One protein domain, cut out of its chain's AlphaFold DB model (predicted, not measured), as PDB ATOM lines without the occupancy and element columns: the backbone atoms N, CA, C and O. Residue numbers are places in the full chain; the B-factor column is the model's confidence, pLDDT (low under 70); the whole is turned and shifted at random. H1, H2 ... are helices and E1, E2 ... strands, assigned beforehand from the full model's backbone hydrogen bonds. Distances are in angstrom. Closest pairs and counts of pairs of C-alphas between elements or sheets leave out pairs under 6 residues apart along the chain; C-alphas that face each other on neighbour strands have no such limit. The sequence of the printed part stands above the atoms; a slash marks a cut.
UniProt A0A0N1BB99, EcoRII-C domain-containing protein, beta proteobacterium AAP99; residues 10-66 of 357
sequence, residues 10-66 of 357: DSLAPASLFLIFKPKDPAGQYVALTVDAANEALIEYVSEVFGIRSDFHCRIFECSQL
ATOM      1  N   ASP A  10     377.679 316.767 304.869       80.12
ATOM      2  CA  ASP A  10     379.015 316.435 305.385       80.12
ATOM      3  C   ASP A  10     379.140 316.663 306.896       80.12
ATOM      4  O   ASP A  10     379.915 315.980 307.565       80.12
ATOM      5  N   SER A  11     378.370 317.606 307.444       83.69
ATOM      6  CA  SER A  11     378.400 317.963 308.866       83.69
ATOM      7  C   SER A  11     377.299 317.309 309.701       83.69
ATOM      8  O   SER A  11     377.232 317.564 310.899       83.69
ATOM      9  N   LEU A  12     376.412 316.522 309.089       87.19
ATOM     10  CA  LEU A  12     375.250 315.967 309.778       87.19
ATOM     11  C   LEU A  12     375.629 314.747 310.615       87.19
ATOM     12  O   LEU A  12     376.311 313.836 310.138       87.19
ATOM     13  N   ALA A  13     375.118 314.686 311.845       87.06
ATOM     14  CA  ALA A  13     375.255 313.490 312.664       87.06
ATOM     15  C   ALA A  13     374.511 312.289 312.031       87.06
ATOM     16  O   ALA A  13     373.517 312.475 311.314       87.06
ATOM     17  N   PRO A  14     374.944 311.038 312.292       83.81
ATOM     18  CA  PRO A  14     374.202 309.850 311.877       83.81
ATOM     19  C   PRO A  14     372.732 309.913 312.318       83.81
ATOM     20  O   PRO A  14     372.436 310.391 313.408       83.81
ATOM     21  N   ALA A  15     371.826 309.410 311.473       83.88
ATOM     22  CA  ALA A  15     370.370 309.465 311.665       83.88
ATOM     23  C   ALA A  15     369.734 310.875 311.621       83.88
ATOM     24  O   ALA A  15     368.586 311.045 312.034       83.88
ATOM     25  N   SER A  16     370.435 311.873 311.071       90.69
ATOM     26  CA  SER A  16     369.822 313.157 310.697       90.69
ATOM     27  C   SER A  16     368.695 312.964 309.678       90.69
ATOM     28  O   SER A  16     368.765 312.089 308.813       90.69
ATOM     29  N   LEU A  17     367.658 313.798 309.757       91.12
ATOM     30  CA  LEU A  17     366.492 313.699 308.878       91.12
ATOM     31  C   LEU A  17     366.635 314.622 307.670       91.12
ATOM     32  O   LEU A  17     367.133 315.741 307.772       91.12
ATOM     33  N   PHE A  18     366.119 314.170 306.532       91.69
ATOM     34  CA  PHE A  18     365.995 314.968 305.319       91.69
ATOM     35  C   PHE A  18     364.518 315.143 304.982       91.69
ATOM     36  O   PHE A  18     363.807 314.166 304.749       91.69
ATOM     37  N   LEU A  19     364.044 316.386 304.987       90.31
ATOM     38  CA  LEU A  19     362.651 316.728 304.734       90.31
ATOM     39  C   LEU A  19     362.540 317.456 303.401       90.31
ATOM     40  O   LEU A  19     363.275 318.406 303.145       90.31
ATOM     41  N   ILE A  20     361.589 317.030 302.572       90.62
ATOM     42  CA  ILE A  20     361.308 317.639 301.274       90.62
ATOM     43  C   ILE A  20     359.846 318.079 301.246       90.62
ATOM     44  O   ILE A  20     358.934 317.279 301.444       90.62
ATOM     45  N   PHE A  21     359.625 319.354 300.955       87.50
ATOM     46  CA  PHE A  21     358.318 319.985 300.874       87.50
ATOM     47  C   PHE A  21     357.983 320.269 299.416       87.50
ATOM     48  O   PHE A  21     358.750 320.912 298.694       87.50
ATOM     49  N   LYS A  22     356.804 319.809 298.993       85.44
ATOM     50  CA  LYS A  22     356.212 320.174 297.709       85.44
ATOM     51  C   LYS A  22     355.257 321.356 297.927       85.44
ATOM     52  O   LYS A  22     354.207 321.155 298.541       85.44
ATOM     53  N   PRO A  23     355.587 322.574 297.467       77.88
ATOM     54  CA  PRO A  23     354.671 323.703 297.562       77.88
ATOM     55  C   PRO A  23     353.405 323.471 296.721       77.88
ATOM     56  O   PRO A  23     353.405 322.695 295.765       77.88
ATOM     57  N   LYS A  24     352.306 324.146 297.089       73.50
ATOM     58  CA  LYS A  24     351.019 324.075 296.366       73.50
ATOM     59  C   LYS A  24     351.069 324.720 294.973       73.50
ATOM     60  O   LYS A  24     350.215 324.409 294.149       73.50
ATOM     61  N   ASP A  25     352.032 325.607 294.726       74.75
ATOM     62  CA  ASP A  25     352.205 326.287 293.440       74.75
ATOM     63  C   ASP A  25     352.934 325.369 292.428       74.75
ATOM     64  O   ASP A  25     354.005 324.840 292.746       74.75
ATOM     65  N   PRO A  26     352.378 325.140 291.222       55.34
ATOM     66  CA  PRO A  26     352.921 324.231 290.210       55.34
ATOM     67  C   PRO A  26     354.275 324.625 289.590       55.34
ATOM     68  O   PRO A  26     354.792 323.843 288.793       55.34
ATOM     69  N   ALA A  27     354.896 325.755 289.953       61.62
ATOM     70  CA  ALA A  27     356.210 326.170 289.429       61.62
ATOM     71  C   ALA A  27     357.401 325.236 289.784       61.62
ATOM     72  O   ALA A  27     358.532 325.482 289.366       61.62
ATOM     73  N   GLY A  28     357.163 324.128 290.496       61.69
ATOM     74  CA  GLY A  28     357.990 322.917 290.378       61.69
ATOM     75  C   GLY A  28     359.273 322.863 291.209       61.69
ATOM     76  O   GLY A  28     360.078 321.956 291.003       61.69
ATOM     77  N   GLN A  29     359.479 323.775 292.159       76.62
ATOM     78  CA  GLN A  29     360.635 323.712 293.057       76.62
ATOM     79  C   GLN A  29     360.270 323.037 294.379       76.62
ATOM     80  O   GLN A  29     359.353 323.460 295.079       76.62
ATOM     81  N   TYR A  30     361.002 321.979 294.718       82.69
ATOM     82  CA  TYR A  30     360.950 321.371 296.041       82.69
ATOM     83  C   TYR A  30     361.822 322.174 297.002       82.69
ATOM     84  O   TYR A  30     362.949 322.534 296.665       82.69
ATOM     85  N   VAL A  31     361.320 322.410 298.211       86.00
ATOM     86  CA  VAL A  31     362.137 322.944 299.305       86.00
ATOM     87  C   VAL A  31     362.634 321.765 300.116       86.00
ATOM     88  O   VAL A  31     361.828 320.963 300.579       86.00
ATOM     89  N   ALA A  32     363.944 321.647 300.280       87.81
ATOM     90  CA  ALA A  32     364.544 320.593 301.077       87.81
ATOM     91  C   ALA A  32     365.279 321.188 302.278       87.81
ATOM     92  O   ALA A  32     365.920 322.230 302.158       87.81
ATOM     93  N   LEU A  33     365.175 320.531 303.428       89.44
ATOM     94  CA  LEU A  33     365.871 320.916 304.649       89.44
ATOM     95  C   LEU A  33     366.381 319.685 305.390       89.44
ATOM     96  O   LEU A  33     365.782 318.610 305.340       89.44
ATOM     97  N   THR A  34     367.497 319.858 306.080       90.56
ATOM     98  CA  THR A  34     368.119 318.837 306.918       90.56
ATOM     99  C   THR A  34     367.870 319.168 308.381       90.56
ATOM    100  O   THR A  34     367.991 320.322 308.792       90.56
ATOM    101  N   VAL A  35     367.542 318.157 309.173       90.69
ATOM    102  CA  VAL A  35     367.440 318.260 310.628       90.69
ATOM    103  C   VAL A  35     368.574 317.442 311.207       90.69
ATOM    104  O   VAL A  35     368.559 316.213 311.128       90.69
ATOM    105  N   ASP A  36     369.566 318.146 311.738       90.69
ATOM    106  CA  ASP A  36     370.743 317.527 312.329       90.69
ATOM    107  C   ASP A  36     370.365 316.762 313.599       90.69
ATOM    108  O   ASP A  36     369.775 317.324 314.527       90.69
ATOM    109  N   ALA A  37     370.726 315.479 313.641       87.69
ATOM    110  CA  ALA A  37     370.495 314.614 314.785       87.69
ATOM    111  C   ALA A  37     371.241 315.062 316.050       87.69
ATOM    112  O   ALA A  37     370.845 314.682 317.150       87.69
ATOM    113  N   ALA A  38     372.259 315.921 315.922       87.19
ATOM    114  CA  ALA A  38     372.896 316.568 317.065       87.19
ATOM    115  C   ALA A  38     371.945 317.503 317.845       87.19
ATOM    116  O   ALA A  38     372.200 317.806 319.010       87.19
ATOM    117  N   ASN A  39     370.844 317.961 317.234       87.00
ATOM    118  CA  ASN A  39     369.817 318.755 317.906       87.00
ATOM    119  C   ASN A  39     368.656 317.863 318.373       87.00
ATOM    120  O   ASN A  39     367.625 317.748 317.705       87.00
ATOM    121  N   GLU A  40     368.816 317.253 319.548       81.62
ATOM    122  CA  GLU A  40     367.848 316.300 320.109       81.62
ATOM    123  C   GLU A  40     366.435 316.885 320.259       81.62
ATOM    124  O   GLU A  40     365.457 316.212 319.940       81.62
ATOM    125  N   ALA A  41     366.311 318.152 320.674       77.94
ATOM    126  CA  ALA A  41     365.013 318.809 320.845       77.94
ATOM    127  C   ALA A  41     364.280 319.002 319.507       77.94
ATOM    128  O   ALA A  41     363.064 318.818 319.420       77.94
ATOM    129  N   LEU A  42     365.015 319.357 318.447       83.56
ATOM    130  CA  LEU A  42     364.442 319.497 317.112       83.56
ATOM    131  C   LEU A  42     364.069 318.131 316.520       83.56
ATOM    132  O   LEU A  42     363.006 318.005 315.915       83.56
ATOM    133  N   ILE A  43     364.894 317.101 316.733       86.75
ATOM    134  CA  ILE A  43     364.569 315.720 316.350       86.75
ATOM    135  C   ILE A  43     363.320 315.230 317.072       86.75
ATOM    136  O   ILE A  43     362.457 314.634 316.431       86.75
ATOM    137  N   GLU A  44     363.192 315.483 318.375       82.38
ATOM    138  CA  GLU A  44     362.008 315.111 319.151       82.38
ATOM    139  C   GLU A  44     360.759 315.806 318.600       82.38
ATOM    140  O   GLU A  44     359.772 315.132 318.305       82.38
ATOM    141  N   TYR A  45     360.826 317.118 318.346       85.44
ATOM    142  CA  TYR A  45     359.719 317.870 317.751       85.44
ATOM    143  C   TYR A  45     359.294 317.308 316.390       85.44
ATOM    144  O   TYR A  45     358.119 317.004 316.174       85.44
ATOM    145  N   VAL A  46     360.245 317.119 315.470       88.25
ATOM    146  CA  VAL A  46     359.967 316.549 314.144       88.25
ATOM    147  C   VAL A  46     359.422 315.125 314.292       88.25
ATOM    148  O   VAL A  46     358.476 314.741 313.606       88.25
ATOM    149  N   SER A  47     359.930 314.352 315.248       86.38
ATOM    150  CA  SER A  47     359.442 312.999 315.499       86.38
ATOM    151  C   SER A  47     358.020 312.959 316.042       86.38
ATOM    152  O   SER A  47     357.253 312.081 315.653       86.38
ATOM    153  N   GLU A  48     357.624 313.910 316.883       83.94
ATOM    154  CA  GLU A  48     356.239 314.047 317.333       83.94
ATOM    155  C   GLU A  48     355.305 314.494 316.202       83.94
ATOM    156  O   GLU A  48     354.217 313.937 316.057       83.94
ATOM    157  N   VAL A  49     355.716 315.479 315.394       86.62
ATOM    158  CA  VAL A  49     354.903 316.020 314.288       86.62
ATOM    159  C   VAL A  49     354.637 314.957 313.226       86.62
ATOM    160  O   VAL A  49     353.497 314.776 312.805       86.62
ATOM    161  N   PHE A  50     355.679 314.242 312.806       87.31
ATOM    162  CA  PHE A  50     355.602 313.274 311.710       87.31
ATOM    163  C   PHE A  50     355.408 311.828 312.192       87.31
ATOM    164  O   PHE A  50     355.340 310.905 311.381       87.31
ATOM    165  N   GLY A  51     355.322 311.604 313.507       81.00
ATOM    166  CA  GLY A  51     355.231 310.263 314.085       81.00
ATOM    167  C   GLY A  51     356.456 309.394 313.773       81.00
ATOM    168  O   GLY A  51     356.301 308.191 313.566       81.00
ATOM    169  N   ILE A  52     357.650 309.998 313.708       84.00
ATOM    170  CA  ILE A  52     358.919 309.306 313.433       84.00
ATOM    171  C   ILE A  52     359.322 308.485 314.659       84.00
ATOM    172  O   ILE A  52     359.115 308.864 315.820       84.00
ATOM    173  N   ARG A  53     359.831 307.290 314.380       72.62
ATOM    174  CA  ARG A  53     360.169 306.231 315.332       72.62
ATOM    175  C   ARG A  53     361.460 305.554 314.854       72.62
ATOM    176  O   ARG A  53     361.964 305.902 313.791       72.62
ATOM    177  N   SER A  54     362.026 304.646 315.646       67.19
ATOM    178  CA  SER A  54     363.342 304.037 315.376       67.19
ATOM    179  C   SER A  54     363.423 303.256 314.060       67.19
ATOM    180  O   SER A  54     364.496 303.187 313.475       67.19
ATOM    181  N   ASP A  55     362.300 302.713 313.594       61.47
ATOM    182  CA  ASP A  55     362.128 301.944 312.354       61.47
ATOM    183  C   ASP A  55     361.911 302.819 311.105       61.47
ATOM    184  O   ASP A  55     361.755 302.326 309.985       61.47
ATOM    185  N   PHE A  56     361.852 304.141 311.268       79.62
ATOM    186  CA  PHE A  56     361.525 305.046 310.177       79.62
ATOM    187  C   PHE A  56     362.700 305.230 309.208       79.62
ATOM    188  O   PHE A  56     363.736 305.785 309.566       79.62
ATOM    189  N   HIS A  57     362.486 304.864 307.942       79.44
ATOM    190  CA  HIS A  57     363.424 305.151 306.851       79.44
ATOM    191  C   HIS A  57     362.972 306.334 305.987       79.44
ATOM    192  O   HIS A  57     363.715 307.294 305.803       79.44
ATOM    193  N   CYS A  58     361.754 306.280 305.442       89.75
ATOM    194  CA  CYS A  58     361.154 307.382 304.690       89.75
ATOM    195  C   CYS A  58     359.626 307.243 304.629       89.75
ATOM    196  O   CYS A  58     359.083 306.143 304.749       89.75
ATOM    197  N   ARG A  59     358.920 308.363 304.432       86.88
ATOM    198  CA  ARG A  59     357.470 308.400 304.191       86.88
ATOM    199  C   ARG A  59     357.079 309.714 303.517       86.88
ATOM    200  O   ARG A  59     357.715 310.740 303.745       86.88
ATOM    201  N   ILE A  60     356.016 309.677 302.717       89.31
ATOM    202  CA  ILE A  60     355.363 310.869 302.166       89.31
ATOM    203  C   ILE A  60     354.152 311.193 303.040       89.31
ATOM    204  O   ILE A  60     353.358 310.303 303.344       89.31
ATOM    205  N   PHE A  61     354.014 312.456 303.432       87.81
ATOM    206  CA  PHE A  61     352.915 312.929 304.267       87.81
ATOM    207  C   PHE A  61     352.086 313.977 303.529       87.81
ATOM    208  O   PHE A  61     352.631 314.846 302.846       87.81
ATOM    209  N   GLU A  62     350.769 313.936 303.714       86.44
ATOM    210  CA  GLU A  62     349.896 315.025 303.294       86.44
ATOM    211  C   GLU A  62     349.900 316.128 304.354       86.44
ATOM    212  O   GLU A  62     349.524 315.897 305.503       86.44
ATOM    213  N   CYS A  63     350.276 317.356 303.981       81.75
ATOM    214  CA  CYS A  63     350.310 318.476 304.928       81.75
ATOM    215  C   CYS A  63     348.947 318.771 305.579       81.75
ATOM    216  O   CYS A  63     348.913 319.335 306.664       81.75
ATOM    217  N   SER A  64     347.830 318.401 304.944       83.31
ATOM    218  CA  SER A  64     346.476 318.520 305.510       83.31
ATOM    219  C   SER A  64     346.239 317.622 306.726       83.31
ATOM    220  O   SER A  64     345.343 317.904 307.515       83.31
ATOM    221  N   GLN A  65     347.019 316.551 306.874       83.50
ATOM    222  CA  GLN A  65     346.906 315.578 307.963       83.50
ATOM    223  C   GLN A  65     347.885 315.869 309.110       83.50
ATOM    224  O   GLN A  65     347.857 315.186 310.132       83.50
ATOM    225  N   LEU A  66     348.753 316.872 308.948       82.75
ATOM    226  CA  LEU A  66     349.786 317.233 309.910       82.75
ATOM    227  C   LEU A  66     349.462 318.563 310.586       82.75
ATOM    228  O   LEU A  66     349.120 319.548 309.932       82.75
TER     229      LEU A  66
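This is residues 10 to 66 of the 357 residues of the protein "EcoRII-C domain-containing protein" of beta proteobacterium AAP99 (UniProt A0A0N1BB99). With little regular structure, this is a slim two-stranded hairpin, E1 and E2, with the helix H1 near the end of it away from the loop of residues 22 to 30, and a long tail without a named element, residues 51 to 66, after H1. The 57 printed residues hold E1, E2 and H1 in that order, 21 residues in all, of mixed class; the sheet is antiparallel. The whole is only just loose, close to compact, with a radius of gyration of the C-alphas of 12.5 A and spans of 34 by 27 by 18 A.

E1, residues 17 to 21, and E2, residues 31 to 35, form an antiparallel hairpin at 160 degrees. N 19 and O 33 are 2.8 A apart and N 33 and O 19 2.9 A, within hydrogen-bond range. A tight link leads to H1, residues 40 to 50; the closest C-alphas of E2 and H1, those of Val 35 and Ile 43, are 6.9 A apart. In H1 every O i to N i+4 pair is within hydrogen-bond range.

E1 begins at C-alpha 17 (366.492, 313.699, 308.878) and measures 13.1 A, E2 13.4 A. H1, 15.2 A long, ends at C-alpha 50 (355.602, 313.274, 311.710).

The C-alphas farthest apart, of Ala 27 and Ser 54, are 34.8 A apart. The printed part has no cut, and no link between named elements is long. Residues 26 to 28 and 54 to 55 have pLDDT under 70.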